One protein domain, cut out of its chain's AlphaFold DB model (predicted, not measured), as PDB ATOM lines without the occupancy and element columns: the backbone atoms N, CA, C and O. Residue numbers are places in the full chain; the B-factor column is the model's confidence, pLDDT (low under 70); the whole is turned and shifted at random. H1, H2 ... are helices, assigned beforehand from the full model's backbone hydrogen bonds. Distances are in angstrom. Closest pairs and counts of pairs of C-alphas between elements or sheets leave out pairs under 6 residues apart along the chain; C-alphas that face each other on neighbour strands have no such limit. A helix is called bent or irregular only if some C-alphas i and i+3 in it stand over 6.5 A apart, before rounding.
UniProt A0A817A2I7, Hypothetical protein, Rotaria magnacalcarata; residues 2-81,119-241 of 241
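AT A GLANCE: This is residues 2 to 81 and 119 to 241 of the 241 residues of the protein "Hypothetical protein" of Rotaria magnacalcarata (UniProt A0A817A2I7). One very long helix, H1, runs as an arm past a compact body of six helices, near it with only a stretch toward its last residues. In the body, the hairpin H4 and H5 is the core, H2 and H7 cross it, H6 crosses H5 at residues 185 to 190, toward the last residues of H5, and H3 lies side by side with H6. The printed part has 203 residues, seven named helices in the order H1 to H7 and no named strand: all helix, extended, radius of gyration of the C-alphas 32.5 A, spans 115 by 49 by 27 A.

IN THESE COORDINATES: H1, residues 2 to 81, measures 117.6 A from C-alpha 2 at (227.870, 221.377, 159.207). H2 is residues 119 to 132, H3 135 to 144, H4 151 to 166, H5 170 to 193 (34.5 A), H6 197 to 210 and H7 212 to 240, 42.4 A, ending at C-alpha 240 (310.198, 252.550, 175.124). H2 is irregular, C-alphas 122 and 125 being 7.8 A apart, and H3 only just, with 136 and 139 at 6.6 A.

HOW THE PARTS SIT: H1 is close to H4 but not clearly touching, closest C-alphas Ile 64 and Gly 159 at 6.9 A. H5, the hub, touches H4 in a hairpin, a shallow tilt of 19 degrees, opposite ways, closest C-alphas Cys 161 and Met 173 at 4.9 A. With residues 174 to 181 alone it touches H7 at a steep 56 degrees, Met 181 to Leu 222 at 6.5 A between closest C-alphas. H3 touches H6 at a shallow 19 degrees, closest C-alphas Glu 143 and Thr 198 at 5.5 A. Every O i to N i+4 pair is within hydrogen-bond range in H1, H4, H5 and H6; H2 has 8 of 10, H3 4 of 6, H7 24 of 25.

THE WHOLE: Residues 2 to 59 and 69 to 81 of H1 stand free; the body without them spans 47 by 35 by 25 A. Residues 82 to 118 are not printed, leaving C-alphas 81 and 119 at 26.4 A. Of the links printed whole none is long. Mean pLDDT of the printed part is 80.9, under 70 for instance at 55 to 81 and 233 to 241.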
ATOM      1  N   ALA A   2     227.229 220.076 159.475       57.22
ATOM      2  CA  ALA A   2     227.870 221.377 159.207       57.22
ATOM      3  C   ALA A   2     228.927 221.842 160.240       57.22
ATOM      4  O   ALA A   2     229.894 222.494 159.869       57.22
ATOM      5  N   GLU A   3     228.774 221.485 161.518       58.59
ATOM      6  CA  GLU A   3     229.683 221.907 162.602       58.59
ATOM      7  C   GLU A   3     231.023 221.142 162.616       58.59
ATOM      8  O   GLU A   3     232.045 221.639 163.080       58.59
ATOM      9  N   LYS A   4     231.038 219.931 162.045       59.59
ATOM     10  CA  LYS A   4     232.252 219.111 161.932       59.59
ATOM     11  C   LYS A   4     233.170 219.635 160.821       59.59
ATOM     12  O   LYS A   4     234.376 219.723 161.006       59.59
ATOM     13  N   THR A   5     232.588 220.080 159.706       61.97
ATOM     14  CA  THR A   5     233.312 220.679 158.575       61.97
ATOM     15  C   THR A   5     233.905 222.051 158.899       61.97
ATOM     16  O   THR A   5     234.989 222.374 158.416       61.97
ATOM     17  N   THR A   6     233.243 222.869 159.723       65.56
ATOM     18  CA  THR A   6     233.791 224.163 160.173       65.56
ATOM     19  C   THR A   6     234.952 223.990 161.152       65.56
ATOM     20  O   THR A   6     235.936 224.732 161.064       65.56
ATOM     21  N   LEU A   7     234.882 222.990 162.037       65.81
ATOM     22  CA  LEU A   7     235.974 222.642 162.949       65.81
ATOM     23  C   LEU A   7     237.217 222.151 162.181       65.81
ATOM     24  O   LEU A   7     238.321 222.633 162.440       65.81
ATOM     25  N   ASP A   8     237.031 221.292 161.173       72.62
ATOM     26  CA  ASP A   8     238.116 220.784 160.318       72.62
ATOM     27  C   ASP A   8     238.792 221.897 159.494       72.62
ATOM     28  O   ASP A   8     240.021 221.942 159.382       72.62
ATOM     29  N   HIS A   9     238.024 222.861 158.971       73.94
ATOM     30  CA  HIS A   9     238.583 224.019 158.259       73.94
ATOM     31  C   HIS A   9     239.389 224.958 159.169       73.94
ATOM     32  O   HIS A   9     240.426 225.483 158.749       73.94
ATOM     33  N   SER A  10     238.938 225.169 160.408       76.31
ATOM     34  CA  SER A  10     239.656 225.968 161.410       76.31
ATOM     35  C   SER A  10     240.978 225.306 161.815       76.31
ATOM     36  O   SER A  10     242.031 225.950 161.812       76.31
ATOM     37  N   LEU A  11     240.952 223.991 162.054       78.69
ATOM     38  CA  LEU A  11     242.142 223.185 162.333       78.69
ATOM     39  C   LEU A  11     243.153 223.257 161.186       78.69
ATOM     40  O   LEU A  11     244.327 223.542 161.417       78.69
ATOM     41  N   LEU A  12     242.701 223.091 159.939       79.25
ATOM     42  CA  LEU A  12     243.571 223.173 158.765       79.25
ATOM     43  C   LEU A  12     244.210 224.563 158.610       79.25
ATOM     44  O   LEU A  12     245.384 224.677 158.251       79.25
ATOM     45  N   ARG A  13     243.466 225.635 158.912       79.31
ATOM     46  CA  ARG A  13     243.978 227.014 158.882       79.31
ATOM     47  C   ARG A  13     245.059 227.238 159.940       79.31
ATOM     48  O   ARG A  13     246.088 227.829 159.618       79.31
ATOM     49  N   ASN A  14     244.862 226.721 161.151       82.06
ATOM     50  CA  ASN A  14     245.833 226.818 162.243       82.06
ATOM     51  C   ASN A  14     247.104 226.006 161.961       82.06
ATOM     52  O   ASN A  14     248.206 226.513 162.156       82.06
ATOM     53  N   VAL A  15     246.973 224.794 161.413       84.81
ATOM     54  CA  VAL A  15     248.120 223.970 160.989       84.81
ATOM     55  C   VAL A  15     248.933 224.677 159.900       84.81
ATOM     56  O   VAL A  15     250.161 224.722 159.963       84.81
ATOM     57  N   ASN A  16     248.265 225.283 158.914       83.75
ATOM     58  CA  ASN A  16     248.943 226.034 157.858       83.75
ATOM     59  C   ASN A  16     249.606 227.318 158.380       83.75
ATOM     60  O   ASN A  16     250.694 227.662 157.924       83.75
ATOM     61  N   ALA A  17     248.986 228.018 159.336       83.62
ATOM     62  CA  ALA A  17     249.596 229.165 160.004       83.62
ATOM     63  C   ALA A  17     250.849 228.754 160.801       83.62
ATOM     64  O   ALA A  17     251.882 229.407 160.665       83.62
ATOM     65  N   GLY A  18     250.791 227.633 161.530       86.12
ATOM     66  CA  GLY A  18     251.932 227.052 162.242       86.12
ATOM     67  C   GLY A  18     253.104 226.735 161.312       86.12
ATOM     68  O   GLY A  18     254.205 227.226 161.539       86.12
ATOM     69  N   ARG A  19     252.858 226.044 160.188       87.19
ATOM     70  CA  ARG A  19     253.905 225.765 159.182       87.19
ATOM     71  C   ARG A  19     254.518 227.026 158.576       87.19
ATOM     72  O   ARG A  19     255.694 227.033 158.228       87.19
ATOM     73  N   ARG A  20     253.728 228.087 158.374       86.06
ATOM     74  CA  ARG A  20     254.247 229.368 157.857       86.06
ATOM     75  C   ARG A  20     255.144 230.053 158.881       86.06
ATOM     76  O   ARG A  20     256.145 230.643 158.490       86.06
ATOM     77  N   LEU A  21     254.787 229.965 160.159       85.44
ATOM     78  CA  LEU A  21     255.549 230.545 161.258       85.44
ATOM     79  C   LEU A  21     256.861 229.784 161.494       85.44
ATOM     80  O   LEU A  21     257.902 230.413 161.641       85.44
ATOM     81  N   GLU A  22     256.825 228.454 161.417       86.75
ATOM     82  CA  GLU A  22     258.003 227.582 161.478       86.75
ATOM     83  C   GLU A  22     258.982 227.882 160.334       86.75
ATOM     84  O   GLU A  22     260.147 228.183 160.581       86.75
ATOM     85  N   LYS A  23     258.491 227.968 159.088       89.44
ATOM     86  CA  LYS A  23     259.317 228.384 157.940       89.44
ATOM     87  C   LYS A  23     259.918 229.780 158.110       89.44
ATOM     88  O   LYS A  23     261.067 229.990 157.739       89.44
ATOM     89  N   ALA A  24     259.162 230.733 158.661       87.06
ATOM     90  CA  ALA A  24     259.664 232.084 158.917       87.06
ATOM     91  C   ALA A  24     260.770 232.093 159.990       87.06
ATOM     92  O   ALA A  24     261.767 232.809 159.854       87.06
ATOM     93  N   GLN A  25     260.630 231.270 161.034       89.25
ATOM     94  CA  GLN A  25     261.658 231.080 162.058       89.25
ATOM     95  C   GLN A  25     262.920 230.434 161.476       89.25
ATOM     96  O   GLN A  25     264.015 230.940 161.716       89.25
ATOM     97  N   GLU A  26     262.784 229.389 160.658       90.00
ATOM     98  CA  GLU A  26     263.909 228.756 159.959       90.00
ATOM     99  C   GLU A  26     264.656 229.750 159.065       90.00
ATOM    100  O   GLU A  26     265.886 229.828 159.125       90.00
ATOM    101  N   THR A  27     263.935 230.566 158.288       88.44
ATOM    102  CA  THR A  27     264.561 231.598 157.451       88.44
ATOM    103  C   THR A  27     265.287 232.650 158.283       88.44
ATOM    104  O   THR A  27     266.411 233.002 157.943       88.44
ATOM    105  N   ASN A  28     264.714 233.103 159.403       90.44
ATOM    106  CA  ASN A  28     265.367 234.080 160.279       90.44
ATOM    107  C   ASN A  28     266.644 233.518 160.911       90.44
ATOM    108  O   ASN A  28     267.670 234.196 160.941       90.44
ATOM    109  N   VAL A  29     266.606 232.266 161.376       91.56
ATOM    110  CA  VAL A  29     267.786 231.578 161.916       91.56
ATOM    111  C   VAL A  29     268.865 231.438 160.840       91.56
ATOM    112  O   VAL A  29     270.046 231.633 161.125       91.56
ATOM    113  N   GLN A  30     268.481 231.129 159.601       90.38
ATOM    114  CA  GLN A  30     269.430 230.987 158.501       90.38
ATOM    115  C   GLN A  30     270.065 232.325 158.100       90.38
ATOM    116  O   GLN A  30     271.281 232.383 157.898       90.38
ATOM    117  N   THR A  31     269.280 233.403 158.051       89.50
ATOM    118  CA  THR A  31     269.784 234.759 157.800       89.50
ATOM    119  C   THR A  31     270.758 235.185 158.898       89.50
ATOM    120  O   THR A  31     271.903 235.515 158.589       89.50
ATOM    121  N   ALA A  32     270.383 235.036 160.174       90.75
ATOM    122  CA  ALA A  32     271.253 235.361 161.308       90.75
ATOM    123  C   ALA A  32     272.573 234.565 161.286       90.75
ATOM    124  O   ALA A  32     273.647 235.115 161.528       90.75
ATOM    125  N   LYS A  33     272.532 233.272 160.924       90.06
ATOM    126  CA  LYS A  33     273.748 232.457 160.742       90.06
ATOM    127  C   LYS A  33     274.657 233.006 159.642       90.06
ATOM    128  O   LYS A  33     275.879 232.984 159.799       90.06
ATOM    129  N   SER A  34     274.091 233.474 158.530       89.75
ATOM    130  CA  SER A  34     274.872 234.034 157.424       89.75
ATOM    131  C   SER A  34     275.526 235.371 157.783       89.75
ATOM    132  O   SER A  34     276.707 235.559 157.492       89.75
ATOM    133  N   GLU A  35     274.817 236.241 158.504       91.44
ATOM    134  CA  GLU A  35     275.329 237.531 158.983       91.44
ATOM    135  C   GLU A  35     276.495 237.347 159.956       91.44
ATOM    136  O   GLU A  35     277.559 237.943 159.779       91.44
ATOM    137  N   VAL A  36     276.350 236.440 160.930       92.31
ATOM    138  CA  VAL A  36     277.428 236.103 161.871       92.31
ATOM    139  C   VAL A  36     278.649 235.550 161.130       92.31
ATOM    140  O   VAL A  36     279.782 235.924 161.435       92.31
ATOM    141  N   LYS A  37     278.447 234.700 160.117       91.75
ATOM    142  CA  LYS A  37     279.543 234.132 159.317       91.75
ATOM    143  C   LYS A  37     280.317 235.206 158.546       91.75
ATOM    144  O   LYS A  37     281.544 235.128 158.474       91.75
ATOM    145  N   ILE A  38     279.622 236.198 157.990       92.62
ATOM    146  CA  ILE A  38     280.239 237.339 157.299       92.62
ATOM    147  C   ILE A  38     281.026 238.191 158.298       92.62
ATOM    148  O   ILE A  38     282.213 238.431 158.083       92.62
ATOM    149  N   ALA A  39     280.424 238.542 159.438       89.12
ATOM    150  CA  ALA A  39     281.077 239.343 160.471       89.12
ATOM    151  C   ALA A  39     282.361 238.683 161.011       89.12
ATOM    152  O   ALA A  39     283.379 239.352 161.205       89.12
ATOM    153  N   ILE A  40     282.351 237.358 161.204       91.56
ATOM    154  CA  ILE A  40     283.547 236.593 161.588       91.56
ATOM    155  C   ILE A  40     284.618 236.682 160.497       91.56
ATOM    156  O   ILE A  40     285.791 236.910 160.806       91.56
ATOM    157  N   LYS A  41     284.237 236.526 159.225       91.06
ATOM    158  CA  LYS A  41     285.173 236.584 158.096       91.06
ATOM    159  C   LYS A  41     285.832 237.961 157.986       91.06
ATOM    160  O   LYS A  41     287.056 238.029 157.885       91.06
ATOM    161  N   ASP A  42     285.062 239.037 158.102       89.88
ATOM    162  CA  ASP A  42     285.575 240.410 158.025       89.88
ATOM    163  C   ASP A  42     286.518 240.737 159.187       89.88
ATOM    164  O   ASP A  42     287.603 241.300 158.996       89.88
ATOM    165  N   LYS A  43     286.157 240.307 160.403       91.12
ATOM    166  CA  LYS A  43     287.014 240.467 161.582       91.12
ATOM    167  C   LYS A  43     288.310 239.665 161.450       91.12
ATOM    168  O   LYS A  43     289.374 240.179 161.784       91.12
ATOM    169  N   THR A  44     288.244 238.462 160.878       89.56
ATOM    170  CA  THR A  44     289.419 237.624 160.585       89.56
ATOM    171  C   THR A  44     290.352 238.295 159.577       89.56
ATOM    172  O   THR A  44     291.544 238.420 159.839       89.56
ATOM    173  N   VAL A  45     289.826 238.809 158.459       91.31
ATOM    174  CA  VAL A  45     290.619 239.543 157.451       91.31
ATOM    175  C   VAL A  45     291.290 240.773 158.066       91.31
ATOM    176  O   VAL A  45     292.460 241.057 157.796       91.31
ATOM    177  N   THR A  46     290.569 241.490 158.927       85.62
ATOM    178  CA  THR A  46     291.087 242.671 159.625       85.62
ATOM    179  C   THR A  46     292.224 242.304 160.579       85.62
ATOM    180  O   THR A  46     293.267 242.962 160.577       85.62
ATOM    181  N   LEU A  47     292.065 241.223 161.349       83.81
ATOM    182  CA  LEU A  47     293.100 240.701 162.242       83.81
ATOM    183  C   LEU A  47     294.333 240.213 161.474       83.81
ATOM    184  O   LEU A  47     295.442 240.525 161.890       83.81
ATOM    185  N   ILE A  48     294.169 239.545 160.329       88.56
ATOM    186  CA  ILE A  48     295.291 239.118 159.473       88.56
ATOM    187  C   ILE A  48     296.081 240.328 158.962       88.56
ATOM    188  O   ILE A  48     297.306 240.358 159.079       88.56
ATOM    189  N   LYS A  49     295.400 241.367 158.456       84.38
ATOM    190  CA  LYS A  49     296.063 242.614 158.031       84.38
ATOM    191  C   LYS A  49     296.813 243.284 159.181       84.38
ATOM    192  O   LYS A  49     297.868 243.876 158.966       84.38
ATOM    193  N   ARG A  50     296.268 243.225 160.398       80.38
ATOM    194  CA  ARG A  50     296.910 243.778 161.594       80.38
ATOM    195  C   ARG A  50     298.122 242.943 162.019       80.38
ATOM    196  O   ARG A  50     299.173 243.524 162.250       80.38
ATOM    197  N   LYS A  51     298.008 241.610 162.027       83.19
ATOM    198  CA  LYS A  51     299.115 240.678 162.299       83.19
ATOM    199  C   LYS A  51     300.279 240.903 161.335       83.19
ATOM    200  O   LYS A  51     301.404 241.038 161.789       83.19
ATOM    201  N   LYS A  52     300.001 241.040 160.033       77.75
ATOM    202  CA  LYS A  52     301.033 241.316 159.021       77.75
ATOM    203  C   LYS A  52     301.766 242.637 159.274       77.75
ATOM    204  O   LYS A  52     302.980 242.686 159.144       77.75
ATOM    205  N   ARG A  53     301.043 243.690 159.674       67.50
ATOM    206  CA  ARG A  53     301.663 244.969 160.061       67.50
ATOM    207  C   ARG A  53     302.547 244.830 161.297       67.50
ATOM    208  O   ARG A  53     303.661 245.325 161.278       67.50
ATOM    209  N   TYR A  54     302.083 244.120 162.325       70.50
ATOM    210  CA  TYR A  54     302.904 243.865 163.511       70.50
ATOM    211  C   TYR A  54     304.158 243.053 163.194       70.50
ATOM    212  O   TYR A  54     305.215 243.398 163.690       70.50
ATOM    213  N   GLN A  55     304.074 242.039 162.330       66.25
ATOM    214  CA  GLN A  55     305.255 241.275 161.908       66.25
ATOM    215  C   GLN A  55     306.291 242.150 161.191       66.25
ATOM    216  O   GLN A  55     307.477 242.022 161.457       66.25
ATOM    217  N   GLN A  56     305.851 243.079 160.336       60.31
ATOM    218  CA  GLN A  56     306.754 244.039 159.691       60.31
ATOM    219  C   GLN A  56     307.394 245.005 160.694       60.31
ATOM    220  O   GLN A  56     308.551 245.375 160.528       60.31
ATOM    221  N   GLU A  57     306.653 245.434 161.718       62.22
ATOM    222  CA  GLU A  57     307.192 246.299 162.773       62.22
ATOM    223  C   GLU A  57     308.208 245.539 163.643       62.22
ATOM    224  O   GLU A  57     309.274 246.067 163.928       62.22
ATOM    225  N   VAL A  58     307.921 244.276 163.990       67.75
ATOM    226  CA  VAL A  58     308.835 243.396 164.738       67.75
ATOM    227  C   VAL A  58     310.129 243.156 163.962       67.75
ATOM    228  O   VAL A  58     311.195 243.329 164.534       67.75
ATOM    229  N   GLN A  59     310.065 242.875 162.655       58.12
ATOM    230  CA  GLN A  59     311.268 242.732 161.821       58.12
ATOM    231  C   GLN A  59     312.132 244.002 161.813       58.12
ATOM    232  O   GLN A  59     313.354 243.921 161.874       58.12
ATOM    233  N   LYS A  60     311.515 245.190 161.764       66.31
ATOM    234  CA  LYS A  60     312.260 246.456 161.845       66.31
ATOM    235  C   LYS A  60     312.932 246.631 163.204       66.31
ATOM    236  O   LYS A  60     314.080 247.055 163.249       66.31
ATOM    237  N   LEU A  61     312.229 246.303 164.288       59.50
ATOM    238  CA  LEU A  61     312.766 246.382 165.646       59.50
ATOM    239  C   LEU A  61     313.882 245.359 165.889       59.50
ATOM    240  O   LEU A  61     314.849 245.693 166.555       59.50
ATOM    241  N   GLU A  62     313.802 244.160 165.310       65.75
ATOM    242  CA  GLU A  62     314.888 243.169 165.349       65.75
ATOM    243  C   GLU A  62     316.151 243.672 164.647       65.75
ATOM    244  O   GLU A  62     317.251 243.482 165.156       65.75
ATOM    245  N   ILE A  63     316.008 244.324 163.488       60.25
ATOM    246  CA  ILE A  63     317.143 244.923 162.772       60.25
ATOM    247  C   ILE A  63     317.774 246.036 163.615       60.25
ATOM    248  O   ILE A  63     318.995 246.095 163.723       60.25
ATOM    249  N   ILE A  64     316.946 246.885 164.235       58.97
ATOM    250  CA  ILE A  64     317.417 247.944 165.134       58.97
ATOM    251  C   ILE A  64     318.145 247.331 166.334       58.97
ATOM    252  O   ILE A  64     319.281 247.720 166.572       58.97
ATOM    253  N   SER A  65     317.547 246.343 167.016       55.69
ATOM    254  CA  SER A  65     318.150 245.644 168.163       55.69
ATOM    255  C   SER A  65     319.525 245.100 167.810       55.69
ATOM    256  O   SER A  65     320.494 245.498 168.443       55.69
ATOM    257  N   LYS A  66     319.624 244.308 166.732       60.69
ATOM    258  CA  LYS A  66     320.890 243.720 166.271       60.69
ATOM    259  C   LYS A  66     321.960 244.779 166.011       60.69
ATOM    260  O   LYS A  66     323.115 244.567 166.347       60.69
ATOM    261  N   PHE A  67     321.586 245.935 165.460       53.34
ATOM    262  CA  PHE A  67     322.526 247.034 165.245       53.34
ATOM    263  C   PHE A  67     322.994 247.674 166.563       53.34
ATOM    264  O   PHE A  67     324.180 247.955 166.724       53.34
ATOM    265  N   THR A  68     322.085 247.877 167.523       49.62
ATOM    266  CA  THR A  68     322.441 248.326 168.882       49.62
ATOM    267  C   THR A  68     323.310 247.318 169.626       49.62
ATOM    268  O   THR A  68     324.217 247.738 170.343       49.62
ATOM    269  N   ASP A  69     323.068 246.021 169.450       51.09
ATOM    270  CA  ASP A  69     323.825 244.948 170.094       51.09
ATOM    271  C   ASP A  69     325.251 244.882 169.510       51.09
ATOM    272  O   ASP A  69     326.224 244.953 170.259       51.09
ATOM    273  N   GLU A  70     325.392 244.921 168.179       58.22
ATOM    274  CA  GLU A  70     326.693 244.949 167.489       58.22
ATOM    275  C   GLU A  70     327.542 246.193 167.826       58.22
ATOM    276  O   GLU A  70     328.769 246.111 167.943       58.22
ATOM    277  N   GLU A  71     326.929 247.373 167.968       54.00
ATOM    278  CA  GLU A  71     327.662 248.585 168.363       54.00
ATOM    279  C   GLU A  71     327.956 248.620 169.876       54.00
ATOM    280  O   GLU A  71     329.003 249.133 170.280       54.00
ATOM    281  N   SER A  72     327.113 248.009 170.717       45.12
ATOM    282  CA  SER A  72     327.398 247.821 172.149       45.12
ATOM    283  C   SER A  72     328.585 246.883 172.368       45.12
ATOM    284  O   SER A  72     329.467 247.180 173.175       45.12
ATOM    285  N   GLU A  73     328.655 245.800 171.597       55.50
ATOM    286  CA  GLU A  73     329.753 244.838 171.624       55.50
ATOM    287  C   GLU A  73     331.060 245.459 171.113       55.50
ATOM    288  O   GLU A  73     332.111 245.323 171.739       55.50
ATOM    289  N   ARG A  74     330.999 246.288 170.064       59.03
ATOM    290  CA  ARG A  74     332.151 247.093 169.624       59.03
ATOM    291  C   ARG A  74     332.638 248.086 170.666       59.03
ATOM    292  O   ARG A  74     333.844 248.222 170.846       59.03
ATOM    293  N   LEU A  75     331.737 248.806 171.334       50.03
ATOM    294  CA  LEU A  75     332.113 249.752 172.389       50.03
ATOM    295  C   LEU A  75     332.699 249.042 173.613       50.03
ATOM    296  O   LEU A  75     333.567 249.608 174.284       50.03
ATOM    297  N   TYR A  76     332.251 247.818 173.896       45.25
ATOM    298  CA  TYR A  76     332.846 246.951 174.907       45.25
ATOM    299  C   TYR A  76     334.266 246.531 174.500       45.25
ATOM    300  O   TYR A  76     335.207 246.777 175.256       45.25
ATOM    301  N   GLN A  77     334.452 246.055 173.265       54.31
ATOM    302  CA  GLN A  77     335.758 245.671 172.721       54.31
ATOM    303  C   GLN A  77     336.759 246.836 172.737       54.31
ATOM    304  O   GLN A  77     337.869 246.710 173.253       54.31
ATOM    305  N   LEU A  78     336.336 248.017 172.272       52.03
ATOM    306  CA  LEU A  78     337.170 249.220 172.238       52.03
ATOM    307  C   LEU A  78     337.547 249.702 173.649       52.03
ATOM    308  O   LEU A  78     338.602 250.301 173.851       52.03
ATOM    309  N   ARG A  79     336.679 249.470 174.643       39.62
ATOM    310  CA  ARG A  79     336.954 249.783 176.052       39.62
ATOM    311  C   ARG A  79     337.985 248.825 176.640       39.62
ATOM    312  O   ARG A  79     338.867 249.300 177.350       39.62
ATOM    313  N   CYS A  80     337.900 247.536 176.314       40.44
ATOM    314  CA  CYS A  80     338.887 246.526 176.693       40.44
ATOM    315  C   CYS A  80     340.263 246.813 176.064       40.44
ATOM    316  O   CYS A  80     341.274 246.790 176.768       40.44
ATOM    317  N   GLU A  81     340.303 247.197 174.785       45.75
ATOM    318  CA  GLU A  81     341.532 247.606 174.086       45.75
ATOM    319  C   GLU A  81     342.160 248.859 174.711       45.75
ATOM    320  O   GLU A  81     343.365 248.917 174.938       45.75
ATOM    321  N   PHE A 119     327.719 240.871 152.910       73.69
ATOM    322  CA  PHE A 119     327.969 242.076 152.124       73.69
ATOM    323  C   PHE A 119     328.295 243.268 153.023       73.69
ATOM    324  O   PHE A 119     329.306 243.940 152.808       73.69
ATOM    325  N   ILE A 120     327.471 243.503 154.050       71.50
ATOM    326  CA  ILE A 120     327.680 244.602 154.990       71.50
ATOM    327  C   ILE A 120     328.983 244.415 155.751       71.50
ATOM    328  O   ILE A 120     329.765 245.352 155.787       71.50
ATOM    329  N   THR A 121     329.279 243.235 156.294       71.25
ATOM    330  CA  THR A 121     330.540 242.984 157.011       71.25
ATOM    331  C   THR A 121     331.758 243.248 156.130       71.25
ATOM    332  O   THR A 121     332.722 243.857 156.589       71.25
ATOM    333  N   THR A 122     331.694 242.865 154.854       80.44
ATOM    334  CA  THR A 122     332.790 243.069 153.897       80.44
ATOM    335  C   THR A 122     332.977 244.544 153.537       80.44
ATOM    336  O   THR A 122     334.105 245.028 153.486       80.44
ATOM    337  N   HIS A 123     331.885 245.283 153.324       81.62
ATOM    338  CA  HIS A 123     331.931 246.656 152.810       81.62
ATOM    339  C   HIS A 123     331.704 247.730 153.886       81.62
ATOM    340  O   HIS A 123     331.700 248.917 153.566       81.62
ATOM    341  N   LYS A 124     331.564 247.356 155.169       79.62
ATOM    342  CA  LYS A 124     331.218 248.271 156.277       79.62
ATOM    343  C   LYS A 124     332.150 249.474 156.355       79.62
ATOM    344  O   LYS A 124     331.679 250.579 156.604       79.62
ATOM    345  N   SER A 125     333.451 249.263 156.142       86.12
ATOM    346  CA  SER A 125     334.443 250.345 156.150       86.12
ATOM    347  C   SER A 125     334.152 251.367 155.054       86.12
ATOM    348  O   SER A 125     334.005 252.546 155.352       86.12
ATOM    349  N   ASN A 126     333.969 250.910 153.814       90.19
ATOM    350  CA  ASN A 126     333.714 251.786 152.672       90.19
ATOM    351  C   ASN A 126     332.344 252.474 152.784       90.19
ATOM    352  O   ASN A 126     332.207 253.632 152.405       90.19
ATOM    353  N   ILE A 127     331.332 251.798 153.347       88.44
ATOM    354  CA  ILE A 127     330.010 252.391 153.605       88.44
ATOM    355  C   ILE A 127     330.106 253.505 154.655       88.44
ATOM    356  O   ILE A 127     329.489 254.558 154.490       88.44
ATOM    357  N   LYS A 128     330.874 253.290 155.733       88.12
ATOM    358  CA  LYS A 128     331.109 254.321 156.753       88.12
ATOM    359  C   LYS A 128     331.865 255.508 156.176       88.12
ATOM    360  O   LYS A 128     331.420 256.635 156.352       88.12
ATOM    361  N   GLU A 129     332.933 255.238 155.432       91.12
ATOM    362  CA  GLU A 129     333.713 256.273 154.761       91.12
ATOM    363  C   GLU A 129     332.817 257.094 153.826       91.12
ATOM    364  O   GLU A 129     332.763 258.314 153.941       91.12
ATOM    365  N   TYR A 130     332.024 256.443 152.970       93.62
ATOM    366  CA  TYR A 130     331.053 257.106 152.096       93.62
ATOM    367  C   TYR A 130     330.051 257.981 152.862       93.62
ATOM    368  O   TYR A 130     329.757 259.097 152.440       93.62
ATOM    369  N   GLY A 131     329.536 257.494 153.995       89.50
ATOM    370  CA  GLY A 131     328.588 258.237 154.825       89.50
ATOM    371  C   GLY A 131     329.126 259.575 155.340       89.50
ATOM    372  O   GLY A 131     328.335 260.476 155.594       89.50
ATOM    373  N   GLU A 132     330.447 259.723 155.452       85.88
ATOM    374  CA  GLU A 132     331.119 260.949 155.901       85.88
ATOM    375  C   GLU A 132     331.544 261.873 154.738       85.88
ATOM    376  O   GLU A 132     331.923 263.032 154.954       85.88
ATOM    377  N   HIS A 133     331.485 261.390 153.491       85.38
ATOM    378  CA  HIS A 133     331.938 262.141 152.323       85.38
ATOM    379  C   HIS A 133     331.046 263.343 152.012       85.38
ATOM    380  O   HIS A 133     329.821 263.314 152.100       85.38
ATOM    381  N   HIS A 134     331.659 264.430 151.547       81.19
ATOM    382  CA  HIS A 134     330.920 265.593 151.065       81.19
ATOM    383  C   HIS A 134     330.353 265.360 149.661       81.19
ATOM    384  O   HIS A 134     330.853 264.537 148.901       81.19
ATOM    385  N   TYR A 135     329.332 266.140 149.284       76.19
ATOM    386  CA  TYR A 135     328.680 266.061 147.966       76.19
ATOM    387  C   TYR A 135     329.669 266.006 146.793       76.19
ATOM    388  O   TYR A 135     329.490 265.228 145.861       76.19
ATOM    389  N   HIS A 136     330.716 266.831 146.854       75.25
ATOM    390  CA  HIS A 136     331.717 266.944 145.796       75.25
ATOM    391  C   HIS A 136     332.564 265.671 145.638       75.25
ATOM    392  O   HIS A 136     333.054 265.381 144.548       75.25
ATOM    393  N   ASP A 137     332.706 264.893 146.707       88.50
ATOM    394  CA  ASP A 137     333.545 263.699 146.731       88.50
ATOM    395  C   ASP A 137     332.709 262.415 146.590       88.50
ATOM    396  O   ASP A 137     333.218 261.392 146.137       88.50
ATOM    397  N   ALA A 138     331.402 262.494 146.872       90.31
ATOM    398  CA  ALA A 138     330.452 261.389 146.766       90.31
ATOM    399  C   ALA A 138     330.375 260.795 145.351       90.31
ATOM    400  O   ALA A 138     330.295 259.577 145.207       90.31
ATOM    401  N   GLN A 139     330.428 261.631 144.307       92.38
ATOM    402  CA  GLN A 139     330.425 261.144 142.925       92.38
ATOM    403  C   GLN A 139     331.634 260.247 142.657       92.38
ATOM    404  O   GLN A 139     331.478 259.103 142.238       92.38
ATOM    405  N   LYS A 140     332.837 260.764 142.921       92.88
ATOM    406  CA  LYS A 140     334.078 260.041 142.652       92.88
ATOM    407  C   LYS A 140     334.166 258.764 143.487       92.88
ATOM    408  O   LYS A 140     334.521 257.720 142.956       92.88
ATOM    409  N   PHE A 141     333.779 258.837 144.760       94.81
ATOM    410  CA  PHE A 141     333.791 257.680 145.647       94.81
ATOM    411  C   PHE A 141     332.884 256.551 145.139       94.81
ATOM    412  O   PHE A 141     333.295 255.399 145.120       94.81
ATOM    413  N   LEU A 142     331.671 256.869 144.671       94.50
ATOM    414  CA  LEU A 142     330.751 255.868 144.115       94.50
ATOM    415  C   LEU A 142     331.177 255.346 142.736       94.50
ATOM    416  O   LEU A 142     330.813 254.229 142.376       94.50
ATOM    417  N   GLU A 143     331.918 256.132 141.954       92.44
ATOM    418  CA  GLU A 143     332.524 255.654 140.706       92.44
ATOM    419  C   GLU A 143     333.651 254.646 140.978       92.44
ATOM    420  O   GLU A 143     333.735 253.635 140.278       92.44
ATOM    421  N   ASP A 144     334.466 254.897 142.010       93.69
ATOM    422  CA  ASP A 144     335.561 254.020 142.442       93.69
ATOM    423  C   ASP A 144     335.044 252.770 143.195       93.69
ATOM    424  O   ASP A 144     335.643 251.699 143.090       93.69
ATOM    425  N   HIS A 145     333.911 252.891 143.897       94.00
ATOM    426  CA  HIS A 145     333.274 251.849 144.714       94.00
ATOM    427  C   HIS A 145     331.839 251.553 144.268       94.00
ATOM    428  O   HIS A 145     330.872 251.679 145.030       94.00
ATOM    429  N   VAL A 146     331.678 251.168 143.003       93.06
ATOM    430  CA  VAL A 146     330.358 250.939 142.399       93.06
ATOM    431  C   VAL A 146     329.568 249.814 143.083       93.06
ATOM    432  O   VAL A 146     328.338 249.820 143.060       93.06
ATOM    433  N   GLU A 147     330.254 248.880 143.744       92.44
ATOM    434  CA  GLU A 147     329.660 247.820 144.560       92.44
ATOM    435  C   GLU A 147     328.776 248.357 145.693       92.44
ATOM    436  O   GLU A 147     327.840 247.678 146.111       92.44
ATOM    437  N   LEU A 148     329.017 249.589 146.154       93.88
ATOM    438  CA  LEU A 148     328.216 250.233 147.194       93.88
ATOM    439  C   LEU A 148     326.849 250.699 146.695       93.88
ATOM    440  O   LEU A 148     325.969 250.972 147.513       93.88
ATOM    441  N   VAL A 149     326.637 250.771 145.377       94.12
ATOM    442  CA  VAL A 149     325.352 251.139 144.767       94.12
ATOM    443  C   VAL A 149     324.391 249.942 144.811       94.12
ATOM    444  O   VAL A 149     323.973 249.398 143.788       94.12
ATOM    445  N   SER A 150     324.048 249.518 146.025       90.06
ATOM    446  CA  SER A 150     323.281 248.309 146.322       90.06
ATOM    447  C   SER A 150     322.149 248.580 147.320       90.06
ATOM    448  O   SER A 150     322.164 249.565 148.070       90.06
ATOM    449  N   GLU A 151     321.124 247.721 147.321       85.69
ATOM    450  CA  GLU A 151     320.007 247.845 148.269       85.69
ATOM    451  C   GLU A 151     320.472 247.576 149.707       85.69
ATOM    452  O   GLU A 151     319.975 248.189 150.652       85.69
ATOM    453  N   GLU A 152     321.472 246.714 149.873       82.75
ATOM    454  CA  GLU A 152     322.101 246.367 151.140       82.75
ATOM    455  C   GLU A 152     322.736 247.603 151.787       82.75
ATOM    456  O   GLU A 152     322.442 247.896 152.951       82.75
ATOM    457  N   THR A 153     323.519 248.380 151.027       86.81
ATOM    458  CA  THR A 153     324.117 249.639 151.502       86.81
ATOM    459  C   THR A 153     323.048 250.635 151.935       86.81
ATOM    460  O   THR A 153     323.142 251.211 153.021       86.81
ATOM    461  N   VAL A 154     321.992 250.805 151.129       86.00
ATOM    462  CA  VAL A 154     320.866 251.691 151.471       86.00
ATOM    463  C   VAL A 154     320.219 251.255 152.783       86.00
ATOM    464  O   VAL A 154     319.977 252.092 153.648       86.00
ATOM    465  N   ASN A 155     319.962 249.959 152.962       81.19
ATOM    466  CA  ASN A 155     319.339 249.436 154.176       81.19
ATOM    467  C   ASN A 155     320.195 249.699 155.420       81.19
ATOM    468  O   ASN A 155     319.663 250.140 156.441       81.19
ATOM    469  N   TYR A 156     321.509 249.483 155.327       82.44
ATOM    470  CA  TYR A 156     322.441 249.776 156.415       82.44
ATOM    471  C   TYR A 156     322.454 251.269 156.762       82.44
ATOM    472  O   TYR A 156     322.282 251.639 157.922       82.44
ATOM    473  N   MET A 157     322.601 252.139 155.761       85.81
ATOM    474  CA  MET A 157     322.683 253.583 155.987       85.81
ATOM    475  C   MET A 157     321.358 254.180 156.488       85.81
ATOM    476  O   MET A 157     321.379 255.123 157.271       85.81
ATOM    477  N   VAL A 158     320.200 253.620 156.114       84.56
ATOM    478  CA  VAL A 158     318.902 254.008 156.699       84.56
ATOM    479  C   VAL A 158     318.842 253.654 158.186       84.56
ATOM    480  O   VAL A 158     318.369 254.466 158.977       84.56
ATOM    481  N   GLY A 159     319.323 252.467 158.574       80.31
ATOM    482  CA  GLY A 159     319.458 252.095 159.986       80.31
ATOM    483  C   GLY A 159     320.375 253.061 160.737       80.31
ATOM    484  O   GLY A 159     320.033 253.513 161.828       80.31
ATOM    485  N   TRP A 160     321.476 253.463 160.101       83.62
ATOM    486  CA  TRP A 160     322.386 254.466 160.643       83.62
ATOM    487  C   TRP A 160     321.709 255.836 160.818       83.62
ATOM    488  O   TRP A 160     321.798 256.406 161.898       83.62
ATOM    489  N   CYS A 161     320.931 256.327 159.844       82.44
ATOM    490  CA  CYS A 161     320.140 257.556 160.014       82.44
ATOM    491  C   CYS A 161     319.233 257.505 161.255       82.44
ATOM    492  O   CYS A 161     319.143 258.490 161.980       82.44
ATOM    493  N   ILE A 162     318.563 256.373 161.503       79.19
ATOM    494  CA  ILE A 162     317.685 256.204 162.674       79.19
ATOM    495  C   ILE A 162     318.504 256.211 163.968       79.19
ATOM    496  O   ILE A 162     318.090 256.834 164.941       79.19
ATOM    497  N   HIS A 163     319.657 255.541 163.978       75.88
ATOM    498  CA  HIS A 163     320.566 255.530 165.122       75.88
ATOM    499  C   HIS A 163     321.010 256.951 165.497       75.88
ATOM    500  O   HIS A 163     320.860 257.357 166.646       75.88
ATOM    501  N   GLU A 164     321.467 257.738 164.523       80.81
ATOM    502  CA  GLU A 164     321.901 259.122 164.754       80.81
ATOM    503  C   GLU A 164     320.746 260.029 165.204       80.81
ATOM    504  O   GLU A 164     320.926 260.853 166.099       80.81
ATOM    505  N   GLU A 165     319.542 259.835 164.653       75.19
ATOM    506  CA  GLU A 165     318.329 260.538 165.093       75.19
ATOM    507  C   GLU A 165     317.991 260.231 166.559       75.19
ATOM    508  O   GLU A 165     317.641 261.117 167.336       75.19
ATOM    509  N   MET A 166     318.121 258.967 166.972       68.88
ATOM    510  CA  MET A 166     317.921 258.552 168.364       68.88
ATOM    511  C   MET A 166     318.966 259.139 169.318       68.88
ATOM    512  O   MET A 166     318.645 259.389 170.478       68.88
ATOM    513  N   HIS A 167     320.189 259.374 168.842       71.69
ATOM    514  CA  HIS A 167     321.265 260.016 169.601       71.69
ATOM    515  C   HIS A 167     321.242 261.555 169.532       71.69
ATOM    516  O   HIS A 167     322.169 262.197 170.025       71.69
ATOM    517  N   GLU A 168     320.185 262.152 168.966       73.25
ATOM    518  CA  GLU A 168     320.010 263.603 168.790       73.25
ATOM    519  C   GLU A 168     321.097 264.265 167.909       73.25
ATOM    520  O   GLU A 168     321.310 265.481 167.949       73.25
ATOM    521  N   TYR A 169     321.773 263.490 167.052       76.31
ATOM    522  CA  TYR A 169     322.763 263.983 166.087       76.31
ATOM    523  C   TYR A 169     322.114 264.408 164.760       76.31
ATOM    524  O   TYR A 169     322.503 263.972 163.674       76.31
ATOM    525  N   PHE A 170     321.150 265.328 164.833       82.06
ATOM    526  CA  PHE A 170     320.306 265.731 163.697       82.06
ATOM    527  C   PHE A 170     321.097 266.206 162.467       82.06
ATOM    528  O   PHE A 170     320.790 265.824 161.343       82.06
ATOM    529  N   PHE A 171     322.165 266.990 162.658       84.31
ATOM    530  CA  PHE A 171     322.988 267.473 161.538       84.31
ATOM    531  C   PHE A 171     323.657 266.326 160.765       84.31
ATOM    532  O   PHE A 171     323.732 266.357 159.537       84.31
ATOM    533  N   PHE A 172     324.136 265.309 161.484       82.75
ATOM    534  CA  PHE A 172     324.786 264.157 160.873       82.75
ATOM    535  C   PHE A 172     323.758 263.204 160.253       82.75
ATOM    536  O   PHE A 172     323.962 262.753 159.127       82.75
ATOM    537  N   MET A 173     322.599 263.004 160.895       88.25
ATOM    538  CA  MET A 173     321.455 262.308 160.290       88.25
ATOM    539  C   MET A 173     321.062 262.949 158.956       88.25
ATOM    540  O   MET A 173     320.923 262.249 157.953       88.25
ATOM    541  N   GLU A 174     320.933 264.278 158.909       89.75
ATOM    542  CA  GLU A 174     320.571 265.000 157.690       89.75
ATOM    543  C   GLU A 174     321.597 264.814 156.566       89.75
ATOM    544  O   GLU A 174     321.213 264.714 155.395       89.75
ATOM    545  N   HIS A 175     322.881 264.763 156.922       91.56
ATOM    546  CA  HIS A 175     323.969 264.485 155.993       91.56
ATOM    547  C   HIS A 175     323.897 263.048 155.459       91.56
ATOM    548  O   HIS A 175     323.853 262.844 154.245       91.56
ATOM    549  N   LEU A 176     323.780 262.055 156.347       90.31
ATOM    550  CA  LEU A 176     323.619 260.649 155.971       90.31
ATOM    551  C   LEU A 176     322.383 260.437 155.091       90.31
ATOM    552  O   LEU A 176     322.440 259.724 154.091       90.31
ATOM    553  N   ALA A 177     321.277 261.110 155.410       92.69
ATOM    554  CA  ALA A 177     320.045 261.056 154.638       92.69
ATOM    555  C   ALA A 177     320.250 261.523 153.193       92.69
ATOM    556  O   ALA A 177     319.686 260.943 152.264       92.69
ATOM    557  N   GLN A 178     321.080 262.546 152.987       94.38
ATOM    558  CA  GLN A 178     321.442 263.007 151.653       94.38
ATOM    559  C   GLN A 178     322.226 261.933 150.882       94.38
ATOM    560  O   GLN A 178     321.868 261.632 149.740       94.38
ATOM    561  N   GLN A 179     323.214 261.296 151.519       95.00
ATOM    562  CA  GLN A 179     324.013 260.220 150.913       95.00
ATOM    563  C   GLN A 179     323.163 258.991 150.554       95.00
ATOM    564  O   GLN A 179     323.220 258.481 149.433       95.00
ATOM    565  N   VAL A 180     322.272 258.570 151.458       94.31
ATOM    566  CA  VAL A 180     321.287 257.501 151.212       94.31
ATOM    567  C   VAL A 180     320.455 257.795 149.966       94.31
ATOM    568  O   VAL A 180     320.217 256.916 149.131       94.31
ATOM    569  N   MET A 181     319.993 259.038 149.832       95.06
ATOM    570  CA  MET A 181     319.144 259.440 148.717       95.06
ATOM    571  C   MET A 181     319.899 259.483 147.383       95.06
ATOM    572  O   MET A 181     319.275 259.202 146.353       95.06
ATOM    573  N   PHE A 182     321.211 259.744 147.377       95.50
ATOM    574  CA  PHE A 182     322.042 259.608 146.175       95.50
ATOM    575  C   PHE A 182     322.083 258.163 145.693       95.50
ATOM    576  O   PHE A 182     321.634 257.894 144.576       95.50
ATOM    577  N   ILE A 183     322.505 257.221 146.543       94.94
ATOM    578  CA  ILE A 183     322.569 255.797 146.177       94.94
ATOM    579  C   ILE A 183     321.200 255.305 145.694       94.94
ATOM    580  O   ILE A 183     321.085 254.703 144.625       94.94
ATOM    581  N   LYS A 184     320.128 255.625 146.426       95.12
ATOM    582  CA  LYS A 184     318.763 255.227 146.062       95.12
ATOM    583  C   LYS A 184     318.327 255.760 144.693       95.12
ATOM    584  O   LYS A 184     317.652 255.053 143.940       95.12
ATOM    585  N   SER A 185     318.682 257.001 144.369       94.75
ATOM    586  CA  SER A 185     318.358 257.610 143.074       94.75
ATOM    587  C   SER A 185     319.152 256.970 141.938       94.75
ATOM    588  O   SER A 185     318.594 256.718 140.870       94.75
ATOM    589  N   ILE A 186     320.418 256.626 142.182       94.69
ATOM    590  CA  ILE A 186     321.269 255.929 141.212       94.69
ATOM    591  C   ILE A 186     320.727 254.517 140.943       94.69
ATOM    592  O   ILE A 186     320.537 254.161 139.781       94.69
ATOM    593  N   ILE A 187     320.356 253.751 141.977       93.75
ATOM    594  CA  ILE A 187     319.711 252.431 141.821       93.75
ATOM    595  C   ILE A 187     318.448 252.539 140.954       93.75
ATOM    596  O   ILE A 187     318.234 251.732 140.048       93.75
ATOM    597  N   ARG A 188     317.628 253.578 141.159       93.38
ATOM    598  CA  ARG A 188     316.427 253.835 140.344       93.38
ATOM    599  C   ARG A 188     316.769 254.098 138.871       93.38
ATOM    600  O   ARG A 188     316.050 253.649 137.973       93.38
ATOM    601  N   ILE A 189     317.864 254.808 138.600       92.62
ATOM    602  CA  ILE A 189     318.356 255.035 137.233       92.62
ATOM    603  C   ILE A 189     318.824 253.714 136.614       92.62
ATOM    604  O   ILE A 189     318.425 253.410 135.489       92.62
ATOM    605  N   ILE A 190     319.580 252.892 137.342       91.69
ATOM    606  CA  ILE A 190     320.045 251.573 136.877       91.69
ATOM    607  C   ILE A 190     318.850 250.685 136.501       91.69
ATOM    608  O   ILE A 190     318.783 250.155 135.388       91.69
ATOM    609  N   GLN A 191     317.849 250.597 137.381       91.00
ATOM    610  CA  GLN A 191     316.639 249.795 137.168       91.00
ATOM    611  C   GLN A 191     315.816 250.251 135.950       91.00
ATOM    612  O   GLN A 191     315.211 249.422 135.268       91.00
ATOM    613  N   SER A 192     315.788 251.555 135.659       89.31
ATOM    614  CA  SER A 192     315.024 252.111 134.531       89.31
ATOM    615  C   SER A 192     315.772 252.088 133.193       89.31
ATOM    616  O   SER A 192     315.130 251.990 132.148       89.31
ATOM    617  N   SER A 193     317.107 252.159 133.205       82.38
ATOM    618  CA  SER A 193     317.937 252.295 131.997       82.38
ATOM    619  C   SER A 193     318.593 250.997 131.515       82.38
ATOM    620  O   SER A 193     318.908 250.902 130.331       82.38
ATOM    621  N   LYS A 194     318.774 249.988 132.386       74.75
ATOM    622  CA  LYS A 194     319.592 248.779 132.123       74.75
ATOM    623  C   LYS A 194     321.025 249.094 131.650       74.75
ATOM    624  O   LYS A 194     321.639 248.270 130.971       74.75
ATOM    625  N   SER A 195     321.525 250.283 131.972       80.56
ATOM    626  CA  SER A 195     322.879 250.728 131.649       80.56
ATOM    627  C   SER A 195     323.884 250.274 132.709       80.56
ATOM    628  O   SER A 195     323.512 249.780 133.773       80.56
ATOM    629  N   ASP A 196     325.165 250.461 132.401       87.56
ATOM    630  CA  ASP A 196     326.269 250.214 133.323       87.56
ATOM    631  C   ASP A 196     326.143 251.073 134.608       87.56
ATOM    632  O   ASP A 196     325.902 252.283 134.500       87.56
ATOM    633  N   PRO A 197     326.285 250.488 135.817       87.31
ATOM    634  CA  PRO A 197     326.142 251.208 137.082       87.31
ATOM    635  C   PRO A 197     327.057 252.429 137.226       87.31
ATOM    636  O   PRO A 197     326.576 253.480 137.649       87.31
ATOM    637  N   THR A 198     328.323 252.357 136.799       90.12
ATOM    638  CA  THR A 198     329.270 253.485 136.890       90.12
ATOM    639  C   THR A 198     328.821 254.664 136.021       90.12
ATOM    640  O   THR A 198     328.823 255.813 136.462       90.12
ATOM    641  N   GLN A 199     328.325 254.399 134.807       91.44
ATOM    642  CA  GLN A 199     327.743 255.447 133.953       91.44
ATOM    643  C   GLN A 199     326.467 256.052 134.552       91.44
ATOM    644  O   GLN A 199     326.178 257.234 134.345       91.44
ATOM    645  N   CYS A 200     325.689 255.261 135.294       93.56
ATOM    646  CA  CYS A 200     324.492 255.750 135.974       93.56
ATOM    647  C   CYS A 200     324.838 256.717 137.113       93.56
ATOM    648  O   CYS A 200     324.103 257.689 137.296       93.56
ATOM    649  N   VAL A 201     325.951 256.497 137.826       93.56
ATOM    650  CA  VAL A 201     326.478 257.440 138.830       93.56
ATOM    651  C   VAL A 201     326.778 258.788 138.169       93.56
ATOM    652  O   VAL A 201     326.215 259.805 138.574       93.56
ATOM    653  N   GLN A 202     327.565 258.797 137.088       92.94
ATOM    654  CA  GLN A 202     327.886 260.021 136.337       92.94
ATOM    655  C   GLN A 202     326.623 260.731 135.842       92.94
ATOM    656  O   GLN A 202     326.418 261.916 136.098       92.94
ATOM    657  N   THR A 203     325.716 259.978 135.214       93.19
ATOM    658  CA  THR A 203     324.448 260.507 134.691       93.19
ATOM    659  C   THR A 203     323.594 261.142 135.792       93.19
ATOM    660  O   THR A 203     322.936 262.157 135.554       93.19
ATOM    661  N   PHE A 204     323.569 260.550 136.988       95.12
ATOM    662  CA  PHE A 204     322.844 261.095 138.131       95.12
ATOM    663  C   PHE A 204     323.394 262.469 138.530       95.12
ATOM    664  O   PHE A 204     322.635 263.438 138.540       95.12
ATOM    665  N   PHE A 205     324.697 262.571 138.803       93.69
ATOM    666  CA  PHE A 205     325.313 263.820 139.261       93.69
ATOM    667  C   PHE A 205     325.318 264.908 138.179       93.69
ATOM    668  O   PHE A 205     325.095 266.081 138.484       93.69
ATOM    669  N   GLU A 206     325.453 264.540 136.903       93.50
ATOM    670  CA  GLU A 206     325.290 265.473 135.785       93.50
ATOM    671  C   GLU A 206     323.876 266.062 135.725       93.50
ATOM    672  O   GLU A 206     323.721 267.270 135.532       93.50
ATOM    673  N   ARG A 207     322.831 265.243 135.903       93.62
ATOM    674  CA  ARG A 207     321.444 265.737 135.962       93.62
ATOM    675  C   ARG A 207     321.214 266.594 137.194       93.62
ATOM    676  O   ARG A 207     320.622 267.660 137.076       93.62
ATOM    677  N   MET A 208     321.734 266.162 138.338       93.44
ATOM    678  CA  MET A 208     321.645 266.886 139.600       93.44
ATOM    679  C   MET A 208     322.270 268.288 139.515       93.44
ATOM    680  O   MET A 208     321.748 269.226 140.102       93.44
ATOM    681  N   ALA A 209     323.350 268.450 138.742       92.44
ATOM    682  CA  ALA A 209     324.019 269.735 138.551       92.44
ATOM    683  C   ALA A 209     323.378 270.631 137.471       92.44
ATOM    684  O   ALA A 209     323.430 271.857 137.578       92.44
ATOM    685  N   ASN A 210     322.818 270.043 136.407       94.69
ATOM    686  CA  ASN A 210     322.388 270.795 135.220       94.69
ATOM    687  C   ASN A 210     320.870 271.009 135.119       94.69
ATOM    688  O   ASN A 210     320.432 271.936 134.433       94.69
ATOM    689  N   ASP A 211     320.061 270.179 135.778       95.31
ATOM    690  CA  ASP A 211     318.602 270.226 135.717       95.31
ATOM    691  C   ASP A 211     318.009 270.647 137.069       95.31
ATOM    692  O   ASP A 211     317.870 269.859 138.002       95.31
ATOM    693  N   LYS A 212     317.603 271.919 137.157       94.31
ATOM    694  CA  LYS A 212     316.999 272.492 138.372       94.31
ATOM    695  C   LYS A 212     315.671 271.851 138.753       94.31
ATOM    696  O   LYS A 212     315.302 271.867 139.925       94.31
ATOM    697  N   GLN A 213     314.911 271.359 137.775       95.25
ATOM    698  CA  GLN A 213     313.658 270.681 138.074       95.25
ATOM    699  C   GLN A 213     313.956 269.327 138.715       95.25
ATOM    700  O   GLN A 213     313.363 268.999 139.741       95.25
ATOM    701  N   TYR A 214     314.921 268.594 138.160       94.50
ATOM    702  CA  TYR A 214     315.402 267.343 138.738       94.50
ATOM    703  C   TYR A 214     315.950 267.541 140.158       94.50
ATOM    704  O   TYR A 214     315.583 266.799 141.068       94.50
ATOM    705  N   GLU A 215     316.756 268.584 140.377       94.44
ATOM    706  CA  GLU A 215     317.256 268.951 141.706       94.44
ATOM    707  C   GLU A 215     316.118 269.214 142.698       94.44
ATOM    708  O   GLU A 215     316.122 268.698 143.816       94.44
ATOM    709  N   HIS A 216     315.113 269.992 142.295       95.50
ATOM    710  CA  HIS A 216     313.978 270.306 143.156       95.50
ATOM    711  C   HIS A 216     313.161 269.054 143.521       95.50
ATOM    712  O   HIS A 216     312.748 268.891 144.670       95.50
ATOM    713  N   GLU A 217     312.931 268.158 142.559       95.31
ATOM    714  CA  GLU A 217     312.264 266.873 142.799       95.31
ATOM    715  C   GLU A 217     313.069 266.002 143.776       95.31
ATOM    716  O   GLU A 217     312.501 265.452 144.722       95.31
ATOM    717  N   PHE A 218     314.394 265.952 143.617       95.31
ATOM    718  CA  PHE A 218     315.291 265.260 144.541       95.31
ATOM    719  C   PHE A 218     315.212 265.831 145.965       95.31
ATOM    720  O   PHE A 218     315.050 265.076 146.924       95.31
ATOM    721  N   LEU A 219     315.269 267.157 146.124       94.81
ATOM    722  CA  LEU A 219     315.183 267.811 147.436       94.81
ATOM    723  C   LEU A 219     313.833 267.562 148.120       94.81
ATOM    724  O   LEU A 219     313.782 267.364 149.334       94.81
ATOM    725  N   HIS A 220     312.744 267.508 147.351       96.06
ATOM    726  CA  HIS A 220     311.432 267.136 147.874       96.06
ATOM    727  C   HIS A 220     311.404 265.674 148.355       96.06
ATOM    728  O   HIS A 220     310.888 265.384 149.437       96.06
ATOM    729  N   GLU A 221     311.988 264.739 147.596       95.25
ATOM    730  CA  GLU A 221     312.125 263.343 148.036       95.25
ATOM    731  C   GLU A 221     312.993 263.206 149.295       95.25
ATOM    732  O   GLU A 221     312.664 262.397 150.172       95.25
ATOM    733  N   LEU A 222     314.069 263.992 149.397       94.62
ATOM    734  CA  LEU A 222     314.946 264.048 150.564       94.62
ATOM    735  C   LEU A 222     314.202 264.567 151.799       94.62
ATOM    736  O   LEU A 222     314.275 263.933 152.849       94.62
ATOM    737  N   SER A 223     313.433 265.654 151.674       94.31
ATOM    738  CA  SER A 223     312.591 266.172 152.767       94.31
ATOM    739  C   SER A 223     311.613 265.107 153.257       94.31
ATOM    740  O   SER A 223     311.564 264.795 154.443       94.31
ATOM    741  N   ALA A 224     310.912 264.452 152.329       93.75
ATOM    742  CA  ALA A 224     309.992 263.374 152.668       93.75
ATOM    743  C   ALA A 224     310.699 262.160 153.298       93.75
ATOM    744  O   ALA A 224     310.062 261.362 153.983       93.75
ATOM    745  N   PHE A 225     311.988 261.940 153.019       92.25
ATOM    746  CA  PHE A 225     312.779 260.902 153.677       92.25
ATOM    747  C   PHE A 225     313.136 261.276 155.113       92.25
ATOM    748  O   PHE A 225     312.907 260.445 155.987       92.25
ATOM    749  N   LYS A 226     313.587 262.508 155.363       90.19
ATOM    750  CA  LYS A 226     313.874 263.015 156.715       90.19
ATOM    751  C   LYS A 226     312.646 262.936 157.626       90.19
ATOM    752  O   LYS A 226     312.715 262.296 158.667       90.19
ATOM    753  N   GLU A 227     311.485 263.394 157.150       90.44
ATOM    754  CA  GLU A 227     310.210 263.285 157.888       90.44
ATOM    755  C   GLU A 227     309.863 261.834 158.276       90.44
ATOM    756  O   GLU A 227     309.248 261.572 159.309       90.44
ATOM    757  N   ARG A 228     310.243 260.848 157.448       87.88
ATOM    758  CA  ARG A 228     310.037 259.431 157.788       87.88
ATOM    759  C   ARG A 228     310.979 258.959 158.889       87.88
ATOM    760  O   ARG A 228     310.554 258.100 159.657       87.88
ATOM    761  N   ILE A 229     312.218 259.449 158.931       79.38
ATOM    762  CA  ILE A 229     313.181 259.131 159.995       79.38
ATOM    763  C   ILE A 229     312.686 259.709 161.324       79.38
ATOM    764  O   ILE A 229     312.537 258.951 162.280       79.38
ATOM    765  N   GLU A 230     312.292 260.984 161.340       80.62
ATOM    766  CA  GLU A 230     311.707 261.662 162.508       80.62
ATOM    767  C   GLU A 230     310.466 260.918 163.032       80.62
ATOM    768  O   GLU A 230     310.366 260.555 164.203       80.62
ATOM    769  N   HIS A 231     309.536 260.557 162.141       78.62
ATOM    770  CA  HIS A 231     308.341 259.799 162.535       78.62
ATOM    771  C   HIS A 231     308.657 258.385 163.051       78.62
ATOM    772  O   HIS A 231     307.875 257.799 163.805       78.62
ATOM    773  N   MET A 232     309.766 257.780 162.619       70.81
ATOM    774  CA  MET A 232     310.226 256.502 163.170       70.81
ATOM    775  C   MET A 232     310.831 256.683 164.560       70.81
ATOM    776  O   MET A 232     310.519 255.874 165.433       70.81
ATOM    777  N   HIS A 233     311.606 257.746 164.783       67.44
ATOM    778  CA  HIS A 233     312.101 258.123 166.105       67.44
ATOM    779  C   HIS A 233     310.948 258.271 167.109       67.44
ATOM    780  O   HIS A 233     310.940 257.581 168.131       67.44
ATOM    781  N   ASP A 234     309.914 259.047 166.771       67.19
ATOM    782  CA  ASP A 234     308.740 259.256 167.633       67.19
ATOM    783  C   ASP A 234     308.059 257.942 168.029       67.19
ATOM    784  O   ASP A 234     307.677 257.725 169.182       67.19
ATOM    785  N   LYS A 235     307.913 257.024 167.070       63.38
ATOM    786  CA  LYS A 235     307.319 255.709 167.329       63.38
ATOM    787  C   LYS A 235     308.175 254.841 168.235       63.38
ATOM    788  O   LYS A 235     307.616 254.143 169.077       63.38
ATOM    789  N   ILE A 236     309.491 254.841 168.038       56.38
ATOM    790  CA  ILE A 236     310.422 254.055 168.855       56.38
ATOM    791  C   ILE A 236     310.406 254.590 170.288       56.38
ATOM    792  O   ILE A 236     310.225 253.815 171.224       56.38
ATOM    793  N   MET A 237     310.462 255.913 170.456       57.16
ATOM    794  CA  MET A 237     310.340 256.565 171.760       57.16
ATOM    795  C   MET A 237     309.008 256.246 172.453       57.16
ATOM    796  O   MET A 237     308.994 255.972 173.648       57.16
ATOM    797  N   MET A 238     307.889 256.188 171.719       54.97
ATOM    798  CA  MET A 238     306.591 255.769 172.273       54.97
ATOM    799  C   MET A 238     306.526 254.297 172.706       54.97
ATOM    800  O   MET A 238     305.660 253.953 173.502       54.97
ATOM    801  N   ILE A 239     307.360 253.416 172.151       48.56
ATOM    802  CA  ILE A 239     307.400 251.994 172.531       48.56
ATOM    803  C   ILE A 239     308.260 251.785 173.785       48.56
ATOM    804  O   ILE A 239     308.004 250.856 174.548       48.56
ATOM    805  N   LEU A 240     309.269 252.634 173.995       44.31
ATOM    806  CA  LEU A 240     310.198 252.550 175.124       44.31
ATOM    807  C   LEU A 240     309.687 253.243 176.407       44.31
ATOM    808  O   LEU A 240     310.307 253.076 177.458       44.31
ATOM    809  N   LEU A 241     308.569 253.981 176.337       39.91
ATOM    810  CA  LEU A 241     307.897 254.667 177.457       39.91
ATOM    811  C   LEU A 241     306.610 253.953 177.892       39.91
ATOM    812  O   LEU A 241     306.382 253.871 179.122       39.91
TER     813      LEU A 241